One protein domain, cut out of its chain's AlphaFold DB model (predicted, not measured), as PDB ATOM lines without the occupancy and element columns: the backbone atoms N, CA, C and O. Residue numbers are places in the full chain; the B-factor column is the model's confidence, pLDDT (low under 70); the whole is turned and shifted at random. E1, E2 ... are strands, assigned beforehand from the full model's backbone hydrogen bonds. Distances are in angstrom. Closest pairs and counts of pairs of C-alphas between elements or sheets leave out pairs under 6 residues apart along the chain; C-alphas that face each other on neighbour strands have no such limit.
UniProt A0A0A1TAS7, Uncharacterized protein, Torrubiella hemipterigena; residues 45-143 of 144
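AT A GLANCE: This is residues 45 to 143 of the 144 residues of an uncharacterized protein of Torrubiella hemipterigena (UniProt A0A0A1TAS7). One antiparallel sheet of eight strands is bent back on itself like a flattened, incomplete barrel: E3, E2, E1 and E8 form one leaf, E6, E5 and E4 the leaf facing it, and long E7 is the hinge. The edge strands E3 and E4 come close where a tight link joins them, yet they are not paired as neighbours. The 99 printed residues hold no named helix and eight named strands, E1 to E8 along the chain, in the sheet order E3 - E2 - E1 - E8 - E7 - E6 - E5 - E4; the class is all strand. The whole is compact, with a radius of gyration of the C-alphas of 14.1 A, and elongated, spanning 46 by 28 by 19 A.

HOW THE PARTS SIT: Start at E1, residues 45 to 51; E2, residues 54 to 62, and E3, residues 69 to 75, follow it in a meander, each strand the antiparallel neighbour of the one before. Look for N 47 and O 58 between E1 and E2, 2.8 A apart, and N 72 and O 59 between E2 and E3, also 2.8 A. A second meander runs through E4, residues 80 to 86, E5, residues 89 to 96, E6, residues 101 to 106, E7, residues 111 to 123, and E8, residues 130 to 142. Its pairs within hydrogen-bond range include N 82 and O 93, 2.8 A, for E4 and E5; N 103 and O 94, 2.8 A, for E5 and E6; N 104 and O 113, 2.8 A, for E6 and E7; and N 120 and O 135, 2.9 A, for E7 and E8. E8 is also the antiparallel neighbour of E1, at 160 degrees between directions, with N 48 and O 134 2.9 A apart. Across the folded sheet, the closest C-alphas of E2 and E4 are those of Ile 59 and Ser 82, 6.8 A; for E3 and E4 they are Thr 74 and Gly 80, 5.2 A. E3 and E6 are apart.

IN THESE COORDINATES: Find C-alpha 45 at (10.760, -10.954, -51.211); from there E1 runs 19.3 A to C-alpha 51. E2 measures 26.4 A, E3 18.9 A, E4 18.1 A, E5 22.5 A and E6 16.9 A. E7 begins at C-alpha 111, (1.104, -24.923, -41.464), and covers 35.9 A. E8 covers 33.3 A and ends at C-alpha 142, (10.239, -27.408, -50.524).

THE WHOLE: The two C-alphas farthest apart, those of Thr 109 and Gly 127, are 47.3 A apart. The printed part has no cut and no long link. Its mean pLDDT is 92.6, and no printed residue is under 70.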
ATOM      1  N   ASP A  45       9.310 -10.900 -51.048       95.19
ATOM      2  CA  ASP A  45      10.760 -10.954 -51.211       95.19
ATOM      3  C   ASP A  45      11.443 -10.197 -50.065       95.19
ATOM      4  O   ASP A  45      10.786  -9.670 -49.162       95.19
ATOM      5  N   MET A  46      12.770 -10.190 -50.073       94.69
ATOM      6  CA  MET A  46      13.569  -9.373 -49.178       94.69
ATOM      7  C   MET A  46      14.515  -8.490 -49.977       94.69
ATOM      8  O   MET A  46      15.234  -8.975 -50.847       94.69
ATOM      9  N   VAL A  47      14.556  -7.208 -49.629       94.69
ATOM     10  CA  VAL A  47      15.533  -6.247 -50.131       94.69
ATOM     11  C   VAL A  47      16.586  -6.033 -49.060       94.69
ATOM     12  O   VAL A  47      16.270  -5.578 -47.962       94.69
ATOM     13  N   TYR A  48      17.833  -6.323 -49.404       93.94
ATOM     14  CA  TYR A  48      19.005  -5.937 -48.629       93.94
ATOM     15  C   TYR A  48      19.642  -4.715 -49.286       93.94
ATOM     16  O   TYR A  48      19.878  -4.698 -50.497       93.94
ATOM     17  N   THR A  49      19.963  -3.698 -48.496       93.56
ATOM     18  CA  THR A  49      20.727  -2.537 -48.946       93.56
ATOM     19  C   THR A  49      21.973  -2.367 -48.098       93.56
ATOM     20  O   THR A  49      21.892  -2.292 -46.876       93.56
ATOM     21  N   ASN A  50      23.116  -2.220 -48.761       93.38
ATOM     22  CA  ASN A  50      24.337  -1.702 -48.165       93.38
ATOM     23  C   ASN A  50      24.477  -0.213 -48.505       93.38
ATOM     24  O   ASN A  50      24.604   0.169 -49.674       93.38
ATOM     25  N   GLU A  51      24.455   0.610 -47.469       92.44
ATOM     26  CA  GLU A  51      24.576   2.062 -47.518       92.44
ATOM     27  C   GLU A  51      25.821   2.475 -46.729       92.44
ATOM     28  O   GLU A  51      26.260   1.740 -45.856       92.44
ATOM     29  N   SER A  52      26.417   3.640 -46.989       87.19
ATOM     30  CA  SER A  52      27.645   4.087 -46.300       87.19
ATOM     31  C   SER A  52      27.665   3.890 -44.778       87.19
ATOM     32  O   SER A  52      27.222   4.755 -44.025       87.19
ATOM     33  N   GLY A  53      28.250   2.769 -44.339       83.88
ATOM     34  CA  GLY A  53      28.386   2.373 -42.936       83.88
ATOM     35  C   GLY A  53      27.158   1.705 -42.307       83.88
ATOM     36  O   GLY A  53      27.213   1.406 -41.121       83.88
ATOM     37  N   ASN A  54      26.083   1.462 -43.061       90.69
ATOM     38  CA  ASN A  54      24.840   0.871 -42.571       90.69
ATOM     39  C   ASN A  54      24.298  -0.191 -43.529       90.69
ATOM     40  O   ASN A  54      24.539  -0.173 -44.733       90.69
ATOM     41  N   THR A  55      23.508  -1.102 -42.984       92.56
ATOM     42  CA  THR A  55      22.761  -2.088 -43.757       92.56
ATOM     43  C   THR A  55      21.292  -2.006 -43.390       92.56
ATOM     44  O   THR A  55      20.949  -1.786 -42.226       92.56
ATOM     45  N   SER A  56      20.427  -2.148 -44.388       92.56
ATOM     46  CA  SER A  56      18.984  -2.140 -44.194       92.56
ATOM     47  C   SER A  56      18.315  -3.280 -44.951       92.56
ATOM     48  O   SER A  56      18.531  -3.484 -46.144       92.56
ATOM     49  N   ASP A  57      17.481  -4.002 -44.221       94.06
ATOM     50  CA  ASP A  57      16.784  -5.198 -44.644       94.06
ATOM     51  C   ASP A  57      15.289  -4.931 -44.552       94.06
ATOM     52  O   ASP A  57      14.783  -4.505 -43.509       94.06
ATOM     53  N   TYR A  58      14.581  -5.198 -45.641       94.81
ATOM     54  CA  TYR A  58      13.132  -5.086 -45.698       94.81
ATOM     55  C   TYR A  58      12.539  -6.355 -46.280       94.81
ATOM     56  O   TYR A  58      12.906  -6.751 -47.382       94.81
ATOM     57  N   ILE A  59      11.580  -6.958 -45.582       95.81
ATOM     58  CA  ILE A  59      10.707  -7.976 -46.170       95.81
ATOM     59  C   ILE A  59       9.516  -7.260 -46.786       95.81
ATOM     60  O   ILE A  59       8.788  -6.546 -46.093       95.81
ATOM     61  N   ARG A  60       9.307  -7.469 -48.083       94.75
ATOM     62  CA  ARG A  60       8.164  -6.932 -48.811       94.75
ATOM     63  C   ARG A  60       7.177  -8.044 -49.076       94.75
ATOM     64  O   ARG A  60       7.563  -9.169 -49.381       94.75
ATOM     65  N   VAL A  61       5.896  -7.735 -48.972       94.38
ATOM     66  CA  VAL A  61       4.821  -8.713 -49.118       94.38
ATOM     67  C   VAL A  61       3.670  -8.081 -49.875       94.38
ATOM     68  O   VAL A  61       3.307  -6.935 -49.615       94.38
ATOM     69  N   LYS A  62       3.074  -8.834 -50.798       91.69
ATOM     70  CA  LYS A  62       1.863  -8.434 -51.512       91.69
ATOM     71  C   LYS A  62       0.663  -9.179 -50.942       91.69
ATOM     72  O   LYS A  62       0.631 -10.408 -50.932       91.69
ATOM     73  N   ASP A  63      -0.349  -8.444 -50.505       91.19
ATOM     74  CA  ASP A  63      -1.636  -9.024 -50.147       91.19
ATOM     75  C   ASP A  63      -2.401  -9.402 -51.416       91.19
ATOM     76  O   ASP A  63      -2.861  -8.546 -52.171       91.19
ATOM     77  N   GLY A  64      -2.539 -10.707 -51.652       88.31
ATOM     78  CA  GLY A  64      -3.230 -11.243 -52.822       88.31
ATOM     79  C   GLY A  64      -4.713 -10.866 -52.908       88.31
ATOM     80  O   GLY A  64      -5.269 -10.907 -54.002       88.31
ATOM     81  N   CYS A  65      -5.352 -10.471 -51.799       89.94
ATOM     82  CA  CYS A  65      -6.774 -10.122 -51.786       89.94
ATOM     83  C   CYS A  65      -7.043  -8.658 -52.118       89.94
ATOM     84  O   CYS A  65      -8.007  -8.350 -52.816       89.94
ATOM     85  N   THR A  66      -6.211  -7.750 -51.610       89.25
ATOM     86  CA  THR A  66      -6.378  -6.306 -51.833       89.25
ATOM     87  C   THR A  66      -5.458  -5.764 -52.923       89.25
ATOM     88  O   THR A  66      -5.707  -4.688 -53.459       89.25
ATOM     89  N   GLY A  67      -4.395  -6.496 -53.263       87.88
ATOM     90  CA  GLY A  67      -3.316  -6.033 -54.132       87.88
ATOM     91  C   GLY A  67      -2.351  -5.059 -53.451       87.88
ATOM     92  O   GLY A  67      -1.389  -4.640 -54.093       87.88
ATOM     93  N   ASN A  68      -2.587  -4.706 -52.182       89.56
ATOM     94  CA  ASN A  68      -1.725  -3.806 -51.426       89.56
ATOM     95  C   ASN A  68      -0.384  -4.464 -51.112       89.56
ATOM     96  O   ASN A  68      -0.291  -5.680 -50.943       89.56
ATOM     97  N   CYS A  69       0.646  -3.639 -50.992       90.88
ATOM     98  CA  CYS A  69       1.982  -4.080 -50.641       90.88
ATOM     99  C   CYS A  69       2.400  -3.501 -49.299       90.88
ATOM    100  O   CYS A  69       2.050  -2.370 -48.959       90.88
ATOM    101  N   PHE A  70       3.167  -4.286 -48.559       90.44
ATOM    102  CA  PHE A  70       3.683  -3.929 -47.252       90.44
ATOM    103  C   PHE A  70       5.183  -4.169 -47.245       90.44
ATOM    104  O   PHE A  70       5.634  -5.232 -47.660       90.44
ATOM    105  N   SER A  71       5.934  -3.195 -46.743       93.12
ATOM    106  CA  SER A  71       7.374  -3.300 -46.529       93.12
ATOM    107  C   SER A  71       7.652  -3.245 -45.034       93.12
ATOM    108  O   SER A  71       7.225  -2.316 -44.343       93.12
ATOM    109  N   HIS A  72       8.327  -4.264 -44.514       94.75
ATOM    110  CA  HIS A  72       8.641  -4.395 -43.102       94.75
ATOM    111  C   HIS A  72      10.147  -4.374 -42.893       94.75
ATOM    112  O   HIS A  72      10.848  -5.268 -43.358       94.75
ATOM    113  N   PHE A  73      10.632  -3.370 -42.164       93.81
ATOM    114  CA  PHE A  73      12.035  -3.283 -41.780       93.81
ATOM    115  C   PHE A  73      12.395  -4.417 -40.817       93.81
ATOM    116  O   PHE A  73      11.817  -4.516 -39.735       93.81
ATOM    117  N   THR A  74      13.363  -5.248 -41.193       93.06
ATOM    118  CA  THR A  74      13.845  -6.375 -40.383       93.06
ATOM    119  C   THR A  74      15.208  -6.131 -39.740       93.06
ATOM    120  O   THR A  74      15.679  -6.980 -38.985       93.06
ATOM    121  N   GLY A  75      15.837  -4.978 -39.982       89.25
ATOM    122  CA  GLY A  75      17.145  -4.630 -39.424       89.25
ATOM    123  C   GLY A  75      18.196  -4.450 -40.511       89.25
ATOM    124  O   GLY A  75      17.912  -3.855 -41.537       89.25
ATOM    125  N   GLY A  76      19.409  -4.946 -40.275       83.94
ATOM    126  CA  GLY A  76      20.519  -4.944 -41.240       83.94
ATOM    127  C   GLY A  76      21.417  -6.173 -41.078       83.94
ATOM    128  O   GLY A  76      22.625  -6.102 -41.303       83.94
ATOM    129  N   GLY A  77      20.846  -7.267 -40.571       81.19
ATOM    130  CA  GLY A  77      21.564  -8.476 -40.167       81.19
ATOM    131  C   GLY A  77      21.700  -9.530 -41.265       81.19
ATOM    132  O   GLY A  77      22.299 -10.571 -41.011       81.19
ATOM    133  N   GLY A  78      21.154  -9.287 -42.459       81.44
ATOM    134  CA  GLY A  78      21.137 -10.257 -43.550       81.44
ATOM    135  C   GLY A  78      20.044 -11.309 -43.385       81.44
ATOM    136  O   GLY A  78      20.279 -12.469 -43.710       81.44
ATOM    137  N   GLY A  79      18.879 -10.917 -42.857       90.19
ATOM    138  CA  GLY A  79      17.696 -11.769 -42.696       90.19
ATOM    139  C   GLY A  79      16.693 -11.215 -41.685       90.19
ATOM    140  O   GLY A  79      16.939 -10.202 -41.027       90.19
ATOM    141  N   GLY A  80      15.557 -11.889 -41.533       94.62
ATOM    142  CA  GLY A  80      14.592 -11.555 -40.490       94.62
ATOM    143  C   GLY A  80      13.214 -12.153 -40.706       94.62
ATOM    144  O   GLY A  80      13.012 -12.978 -41.593       94.62
ATOM    145  N   CYS A  81      12.263 -11.733 -39.876       95.38
ATOM    146  CA  CYS A  81      10.876 -12.170 -39.956       95.38
ATOM    147  C   CYS A  81       9.925 -10.979 -39.891       95.38
ATOM    148  O   CYS A  81      10.180 -10.008 -39.184       95.38
ATOM    149  N   SER A  82       8.796 -11.090 -40.582       94.81
ATOM    150  CA  SER A  82       7.682 -10.156 -40.507       94.81
ATOM    151  C   SER A  82       6.388 -10.901 -40.208       94.81
ATOM    152  O   SER A  82       6.063 -11.891 -40.866       94.81
ATOM    153  N   ARG A  83       5.628 -10.392 -39.237       95.19
ATOM    154  CA  ARG A  83       4.266 -10.836 -38.939       95.19
ATOM    155  C   ARG A  83       3.282  -9.914 -39.642       95.19
ATOM    156  O   ARG A  83       3.157  -8.752 -39.262       95.19
ATOM    157  N   THR A  84       2.586 -10.419 -40.653       92.69
ATOM    158  CA  THR A  84       1.683  -9.613 -41.486       92.69
ATOM    159  C   THR A  84       0.343 -10.316 -41.661       92.69
ATOM    160  O   THR A  84       0.269 -11.540 -41.758       92.69
ATOM    161  N   GLN A  85      -0.733  -9.532 -41.695       93.19
ATOM    162  CA  GLN A  85      -2.059 -10.032 -42.029       93.19
ATOM    163  C   GLN A  85      -2.285  -9.897 -43.541       93.19
ATOM    164  O   GLN A  85      -2.324  -8.787 -44.061       93.19
ATOM    165  N   LEU A  86      -2.445 -11.021 -44.240       91.69
ATOM    166  CA  LEU A  86      -2.719 -11.076 -45.682       91.69
ATOM    167  C   LEU A  86      -4.056 -11.774 -45.893       91.69
ATOM    168  O   LEU A  86      -4.299 -12.815 -45.279       91.69
ATOM    169  N   CYS A  87      -4.938 -11.229 -46.733       90.81
ATOM    170  CA  CYS A  87      -6.284 -11.777 -46.914       90.81
ATOM    171  C   CYS A  87      -7.049 -12.005 -45.586       90.81
ATOM    172  O   CYS A  87      -7.803 -12.967 -45.452       90.81
ATOM    173  N   GLY A  88      -6.815 -11.166 -44.567       91.69
ATOM    174  CA  GLY A  88      -7.405 -11.323 -43.229       91.69
ATOM    175  C   GLY A  88      -6.780 -12.424 -42.355       91.69
ATOM    176  O   GLY A  88      -7.177 -12.573 -41.199       91.69
ATOM    177  N   ARG A  89      -5.777 -13.157 -42.849       93.44
ATOM    178  CA  ARG A  89      -5.098 -14.255 -42.141       93.44
ATOM    179  C   ARG A  89      -3.717 -13.815 -41.666       93.44
ATOM    180  O   ARG A  89      -2.956 -13.238 -42.439       93.44
ATOM    181  N   TRP A  90      -3.393 -14.088 -40.405       94.62
ATOM    182  CA  TRP A  90      -2.071 -13.792 -39.845       94.62
ATOM    183  C   TRP A  90      -1.039 -14.807 -40.318       94.62
ATOM    184  O   TRP A  90      -1.265 -16.017 -40.253       94.62
ATOM    185  N   GLN A  91       0.087 -14.298 -40.806       95.25
ATOM    186  CA  GLN A  91       1.184 -15.105 -41.313       95.25
ATOM    187  C   GLN A  91       2.518 -14.530 -40.833       95.25
ATOM    188  O   GLN A  91       2.703 -13.312 -40.809       95.25
ATOM    189  N   ASN A  92       3.454 -15.412 -40.491       96.31
ATOM    190  CA  ASN A  92       4.843 -15.052 -40.220       96.31
ATOM    191  C   ASN A  92       5.698 -15.448 -41.419       96.31
ATOM    192  O   ASN A  92       5.788 -16.627 -41.755       96.31
ATOM    193  N   ILE A  93       6.311 -14.464 -42.068       96.44
ATOM    194  CA  ILE A  93       7.220 -14.666 -43.194       96.44
ATOM    195  C   ILE A  93       8.633 -14.417 -42.694       96.44
ATOM    196  O   ILE A  93       8.933 -13.315 -42.249       96.44
ATOM    197  N   CYS A  94       9.487 -15.429 -42.770       96.06
ATOM    198  CA  CYS A  94      10.891 -15.343 -42.399       96.06
ATOM    199  C   CYS A  94      11.769 -15.565 -43.624       96.06
ATOM    200  O   CYS A  94      11.529 -16.486 -44.402       96.06
ATOM    201  N   VAL A  95      12.799 -14.743 -43.784       96.56
ATOM    202  CA  VAL A  95      13.767 -14.837 -44.876       96.56
ATOM    203  C   VAL A  95      15.160 -14.934 -44.268       96.56
ATOM    204  O   VAL A  95      15.564 -14.092 -43.468       96.56
ATOM    205  N   ASP A  96      15.881 -15.980 -44.654       94.69
ATOM    206  CA  ASP A  96      17.256 -16.269 -44.264       94.69
ATOM    207  C   ASP A  96      18.132 -16.389 -45.526       94.69
ATOM    208  O   ASP A  96      18.362 -17.488 -46.050       94.69
ATOM    209  N   PRO A  97      18.613 -15.243 -46.040       93.56
ATOM    210  CA  PRO A  97      19.572 -15.181 -47.135       93.56
ATOM    211  C   PRO A  97      20.835 -16.015 -46.904       93.56
ATOM    212  O   PRO A  97      21.347 -16.607 -47.852       93.56
ATOM    213  N   THR A  98      21.322 -16.108 -45.661       92.69
ATOM    214  CA  THR A  98      22.572 -16.821 -45.334       92.69
ATOM    215  C   THR A  98      22.457 -18.310 -45.640       92.69
ATOM    216  O   THR A  98      23.392 -18.916 -46.161       92.69
ATOM    217  N   ASN A  99      21.292 -18.898 -45.361       92.19
ATOM    218  CA  ASN A  99      21.009 -20.297 -45.674       92.19
ATOM    219  C   ASN A  99      20.264 -20.493 -47.003       92.19
ATOM    220  O   ASN A  99      19.942 -21.634 -47.346       92.19
ATOM    221  N   GLY A 100      19.982 -19.413 -47.741       93.50
ATOM    222  CA  GLY A 100      19.240 -19.442 -49.002       93.50
ATOM    223  C   GLY A 100      17.804 -19.946 -48.844       93.50
ATOM    224  O   GLY A 100      17.303 -20.651 -49.720       93.50
ATOM    225  N   ARG A 101      17.153 -19.649 -47.713       95.12
ATOM    226  CA  ARG A 101      15.839 -20.201 -47.350       95.12
ATOM    227  C   ARG A 101      14.869 -19.125 -46.901       95.12
ATOM    228  O   ARG A 101      15.250 -18.149 -46.272       95.12
ATOM    229  N   ALA A 102      13.589 -19.363 -47.137       96.44
ATOM    230  CA  ALA A 102      12.513 -18.614 -46.509       96.44
ATOM    231  C   ALA A 102      11.421 -19.552 -46.005       96.44
ATOM    232  O   ALA A 102      11.315 -20.702 -46.436       96.44
ATOM    233  N   SER A 103      10.589 -19.055 -45.102       95.94
ATOM    234  CA  SER A 103       9.388 -19.743 -44.658       95.94
ATOM    235  C   SER A 103       8.212 -18.785 -44.537       95.94
ATOM    236  O   SER A 103       8.367 -17.602 -44.246       95.94
ATOM    237  N   ARG A 104       7.018 -19.323 -44.764       95.50
ATOM    238  CA  ARG A 104       5.734 -18.696 -44.472       95.50
ATOM    239  C   ARG A 104       4.978 -19.622 -43.536       95.50
ATOM    240  O   ARG A 104       4.662 -20.749 -43.906       95.50
ATOM    241  N   HIS A 105       4.692 -19.145 -42.338       96.38
ATOM    242  CA  HIS A 105       3.914 -19.856 -41.338       96.38
ATOM    243  C   HIS A 105       2.523 -19.237 -41.223       96.38
ATOM    244  O   HIS A 105       2.402 -18.043 -40.950       96.38
ATOM    245  N   PHE A 106       1.486 -20.042 -41.425       95.12
ATOM    246  CA  PHE A 106       0.089 -19.648 -41.278       95.12
ATOM    247  C   PHE A 106      -0.354 -19.913 -39.842       95.12
ATOM    248  O   PHE A 106      -0.409 -21.063 -39.413       95.12
ATOM    249  N   GLU A 107      -0.673 -18.861 -39.089       94.69
ATOM    250  CA  GLU A 107      -0.974 -19.006 -37.656       94.69
ATOM    251  C   GLU A 107      -2.315 -19.695 -37.387       94.69
ATOM    252  O   GLU A 107      -2.516 -20.280 -36.327       94.69
ATOM    253  N   ASP A 108      -3.246 -19.622 -38.336       93.06
ATOM    254  CA  ASP A 108      -4.579 -20.203 -38.206       93.06
ATOM    255  C   ASP A 108      -4.600 -21.715 -38.459       93.06
ATOM    256  O   ASP A 108      -5.331 -22.431 -37.779       93.06
ATOM    257  N   THR A 109      -3.797 -22.209 -39.406       94.38
ATOM    258  CA  THR A 109      -3.678 -23.648 -39.704       94.38
ATOM    259  C   THR A 109      -2.465 -24.303 -39.049       94.38
ATOM    260  O   THR A 109      -2.369 -25.528 -39.039       94.38
ATOM    261  N   ASN A 110      -1.546 -23.512 -38.484       94.69
ATOM    262  CA  ASN A 110      -0.244 -23.957 -37.982       94.69
ATOM    263  C   ASN A 110       0.605 -24.672 -39.058       94.69
ATOM    264  O   ASN A 110       1.474 -25.488 -38.747       94.69
ATOM    265  N   GLU A 111       0.355 -24.376 -40.335       94.25
ATOM    266  CA  GLU A 111       1.104 -24.923 -41.464       94.25
ATOM    267  C   GLU A 111       2.286 -24.017 -41.809       94.25
ATOM    268  O   GLU A 111       2.171 -22.790 -41.818       94.25
ATOM    269  N   THR A 112       3.422 -24.624 -42.147       95.62
ATOM    270  CA  THR A 112       4.608 -23.898 -42.608       95.62
ATOM    271  C   THR A 112       4.953 -24.330 -44.021       95.62
ATOM    272  O   THR A 112       5.152 -25.510 -44.300       95.62
ATOM    273  N   GLN A 113       5.061 -23.354 -44.910       95.12
ATOM    274  CA  GLN A 113       5.609 -23.521 -46.244       95.12
ATOM    275  C   GLN A 113       7.053 -23.033 -46.233       95.12
ATOM    276  O   GLN A 113       7.319 -21.926 -45.769       95.12
ATOM    277  N   CYS A 114       7.980 -23.845 -46.731       96.25
ATOM    278  CA  CYS A 114       9.380 -23.466 -46.864       96.25
ATOM    279  C   CYS A 114       9.743 -23.282 -48.332       96.25
ATOM    280  O   CYS A 114       9.223 -23.982 -49.201       96.25
ATOM    281  N   PHE A 115      10.656 -22.355 -48.595       96.06
ATOM    282  CA  PHE A 115      11.061 -21.960 -49.934       96.06
ATOM    283  C   PHE A 115      12.579 -21.902 -50.035       96.06
ATOM    284  O   PHE A 115      13.251 -21.493 -49.084       96.06
ATOM    285  N   ASP A 116      13.111 -22.271 -51.195       95.12
ATOM    286  CA  ASP A 116      14.460 -21.858 -51.582       95.12
ATOM    287  C   ASP A 116      14.425 -20.416 -52.103       95.12
ATOM    288  O   ASP A 116      13.422 -19.971 -52.682       95.12
ATOM    289  N   LEU A 117      15.528 -19.697 -51.897       93.94
ATOM    290  CA  LEU A 117      15.704 -18.328 -52.363       93.94
ATOM    291  C   LEU A 117      16.554 -18.269 -53.629       93.94
ATOM    292  O   LEU A 117      17.602 -18.903 -53.728       93.94
ATOM    293  N   ASP A 118      16.118 -17.436 -54.563       93.00
ATOM    294  CA  ASP A 118      16.955 -16.900 -55.627       93.00
ATOM    295  C   ASP A 118      17.491 -15.531 -55.215       93.00
ATOM    296  O   ASP A 118      16.813 -14.779 -54.506       93.00
ATOM    297  N   HIS A 119      18.702 -15.218 -55.660       92.56
ATOM    298  CA  HIS A 119      19.417 -14.002 -55.299       92.56
ATOM    299  C   HIS A 119      19.722 -13.184 -56.549       92.56
ATOM    300  O   HIS A 119      20.350 -13.662 -57.493       92.56
ATOM    301  N   GLN A 120      19.318 -11.919 -56.515       92.25
ATOM    302  CA  GLN A 120      19.626 -10.942 -57.540       92.25
ATOM    303  C   GLN A 120      20.427  -9.784 -56.938       92.25
ATOM    304  O   GLN A 120      19.907  -9.029 -56.120       92.25
ATOM    305  N   ASP A 121      21.669  -9.617 -57.389       92.81
ATOM    306  CA  ASP A 121      22.477  -8.430 -57.102       92.81
ATOM    307  C   ASP A 121      22.146  -7.338 -58.135       92.81
ATOM    308  O   ASP A 121      22.287  -7.541 -59.346       92.81
ATOM    309  N   LEU A 122      21.641  -6.200 -57.661       92.00
ATOM    310  CA  LEU A 122      21.277  -5.042 -58.479       92.00
ATOM    311  C   LEU A 122      22.409  -4.009 -58.574       92.00
ATOM    312  O   LEU A 122      22.334  -3.104 -59.409       92.00
ATOM    313  N   GLY A 123      23.449  -4.135 -57.749       92.56
ATOM    314  CA  GLY A 123      24.605  -3.254 -57.703       92.56
ATOM    315  C   GLY A 123      24.373  -1.928 -56.973       92.56
ATOM    316  O   GLY A 123      23.431  -1.742 -56.201       92.56
ATOM    317  N   ALA A 124      25.287  -0.988 -57.207       94.12
ATOM    318  CA  ALA A 124      25.264   0.344 -56.608       94.12
ATOM    319  C   ALA A 124      24.261   1.278 -57.299       94.12
ATOM    320  O   ALA A 124      23.974   1.135 -58.489       94.12
ATOM    321  N   CYS A 125      23.815   2.312 -56.584       92.38
ATOM    322  CA  CYS A 125      23.112   3.440 -57.190       92.38
ATOM    323  C   CYS A 125      24.041   4.670 -57.280       92.38
ATOM    324  O   CYS A 125      24.309   5.312 -56.256       92.38
ATOM    325  N   PRO A 126      24.536   5.033 -58.482       92.38
ATOM    326  CA  PRO A 126      25.453   6.157 -58.654       92.38
ATOM    327  C   PRO A 126      24.877   7.483 -58.143       92.38
ATOM    328  O   PRO A 126      23.718   7.804 -58.391       92.38
ATOM    329  N   GLY A 127      25.706   8.276 -57.459       91.62
ATOM    330  CA  GLY A 127      25.299   9.575 -56.911       91.62
ATOM    331  C   GLY A 127      24.488   9.497 -55.611       91.62
ATOM    332  O   GLY A 127      24.017  10.525 -55.135       91.62
ATOM    333  N   THR A 128      24.352   8.305 -55.024       91.38
ATOM    334  CA  THR A 128      23.731   8.089 -53.708       91.38
ATOM    335  C   THR A 128      24.714   7.423 -52.743       91.38
ATOM    336  O   THR A 128      25.852   7.121 -53.103       91.38
ATOM    337  N   ASN A 129      24.278   7.186 -51.508       92.50
ATOM    338  CA  ASN A 129      25.018   6.419 -50.507       92.50
ATOM    339  C   ASN A 129      24.814   4.896 -50.626       92.50
ATOM    340  O   ASN A 129      25.328   4.177 -49.776       92.50
ATOM    341  N   ILE A 130      24.069   4.405 -51.624       93.25
ATOM    342  CA  ILE A 130      23.787   2.976 -51.818       93.25
ATOM    343  C   ILE A 130      24.920   2.336 -52.622       93.25
ATOM    344  O   ILE A 130      25.055   2.561 -53.829       93.25
ATOM    345  N   PHE A 131      25.713   1.501 -51.953       92.94
ATOM    346  CA  PHE A 131      26.840   0.783 -52.548       92.94
ATOM    347  C   PHE A 131      26.461  -0.569 -53.118       92.94
ATOM    348  O   PHE A 131      27.076  -1.020 -54.082       92.94
ATOM    349  N   ASN A 132      25.466  -1.219 -52.526       93.31
ATOM    350  CA  ASN A 132      24.901  -2.424 -53.095       93.31
ATOM    351  C   ASN A 132      23.429  -2.552 -52.718       93.31
ATOM    352  O   ASN A 132      23.028  -2.178 -51.613       93.31
ATOM    353  N   ARG A 133      22.645  -3.132 -53.618       92.88
ATOM    354  CA  ARG A 133      21.286  -3.559 -53.349       92.88
ATOM    355  C   ARG A 133      21.068  -4.959 -53.890       92.88
ATOM    356  O   ARG A 133      21.412  -5.251 -55.027       92.88
ATOM    357  N   GLN A 134      20.473  -5.806 -53.068       93.19
ATOM    358  CA  GLN A 134      20.213  -7.201 -53.386       93.19
ATOM    359  C   GLN A 134      18.746  -7.516 -53.124       93.19
ATOM    360  O   GLN A 134      18.137  -6.955 -52.211       93.19
ATOM    361  N   VAL A 135      18.197  -8.425 -53.920       93.88
ATOM    362  CA  VAL A 135      16.835  -8.931 -53.765       93.88
ATOM    363  C   VAL A 135      16.882 -10.445 -53.632       93.88
ATOM    364  O   VAL A 135      17.478 -11.133 -54.462       93.88
ATOM    365  N   PHE A 136      16.232 -10.959 -52.593       94.38
ATOM    366  CA  PHE A 136      16.068 -12.384 -52.339       94.38
ATOM    367  C   PHE A 136      14.605 -12.762 -52.497       94.38
ATOM    368  O   PHE A 136      13.756 -12.278 -51.750       94.38
ATOM    369  N   ARG A 137      14.300 -13.637 -53.454       93.06
ATOM    370  CA  ARG A 137      12.920 -14.010 -53.791       93.06
ATOM    371  C   ARG A 137      12.689 -15.513 -53.639       93.06
ATOM    372  O   ARG A 137      13.584 -16.289 -53.972       93.06
ATOM    373  N   PRO A 138      11.503 -15.949 -53.188       94.12
ATOM    374  CA  PRO A 138      11.156 -17.362 -53.169       94.12
ATOM    375  C   PRO A 138      11.001 -17.886 -54.606       94.12
ATOM    376  O   PRO A 138      10.369 -17.229 -55.435       94.12
ATOM    377  N   ILE A 139      11.551 -19.067 -54.900       90.06
ATOM    378  CA  ILE A 139      11.433 -19.697 -56.233       90.06
ATOM    379  C   ILE A 139      10.735 -21.055 -56.222       90.06
ATOM    380  O   ILE A 139       9.860 -21.294 -57.047       90.06
ATOM    381  N   ASN A 140      11.090 -21.937 -55.288       86.81
ATOM    382  CA  ASN A 140      10.551 -23.290 -55.208       86.81
ATOM    383  C   ASN A 140      10.067 -23.547 -53.791       86.81
ATOM    384  O   ASN A 140      10.818 -23.328 -52.841       86.81
ATOM    385  N   GLN A 141       8.839 -24.047 -53.653       88.25
ATOM    386  CA  GLN A 141       8.392 -24.600 -52.383       88.25
ATOM    387  C   GLN A 141       9.058 -25.964 -52.168       88.25
ATOM    388  O   GLN A 141       9.128 -26.793 -53.076       88.25
ATOM    389  N   ARG A 142       9.535 -26.196 -50.951       87.81
ATOM    390  CA  ARG A 142      10.239 -27.408 -50.524       87.81
ATOM    391  C   ARG A 142       9.696 -27.902 -49.192       87.81
ATOM    392  O   ARG A 142       8.961 -27.196 -48.500       87.81
ATOM    393  N   GLY A 143      10.120 -29.105 -48.813       83.94
ATOM    394  CA  GLY A 143      10.011 -29.546 -47.429       83.94
ATOM    395  C   GLY A 143      10.770 -28.591 -46.504       83.94
ATOM    396  O   GLY A 143      11.924 -28.225 -46.779       83.94
TER     397      GLY A 143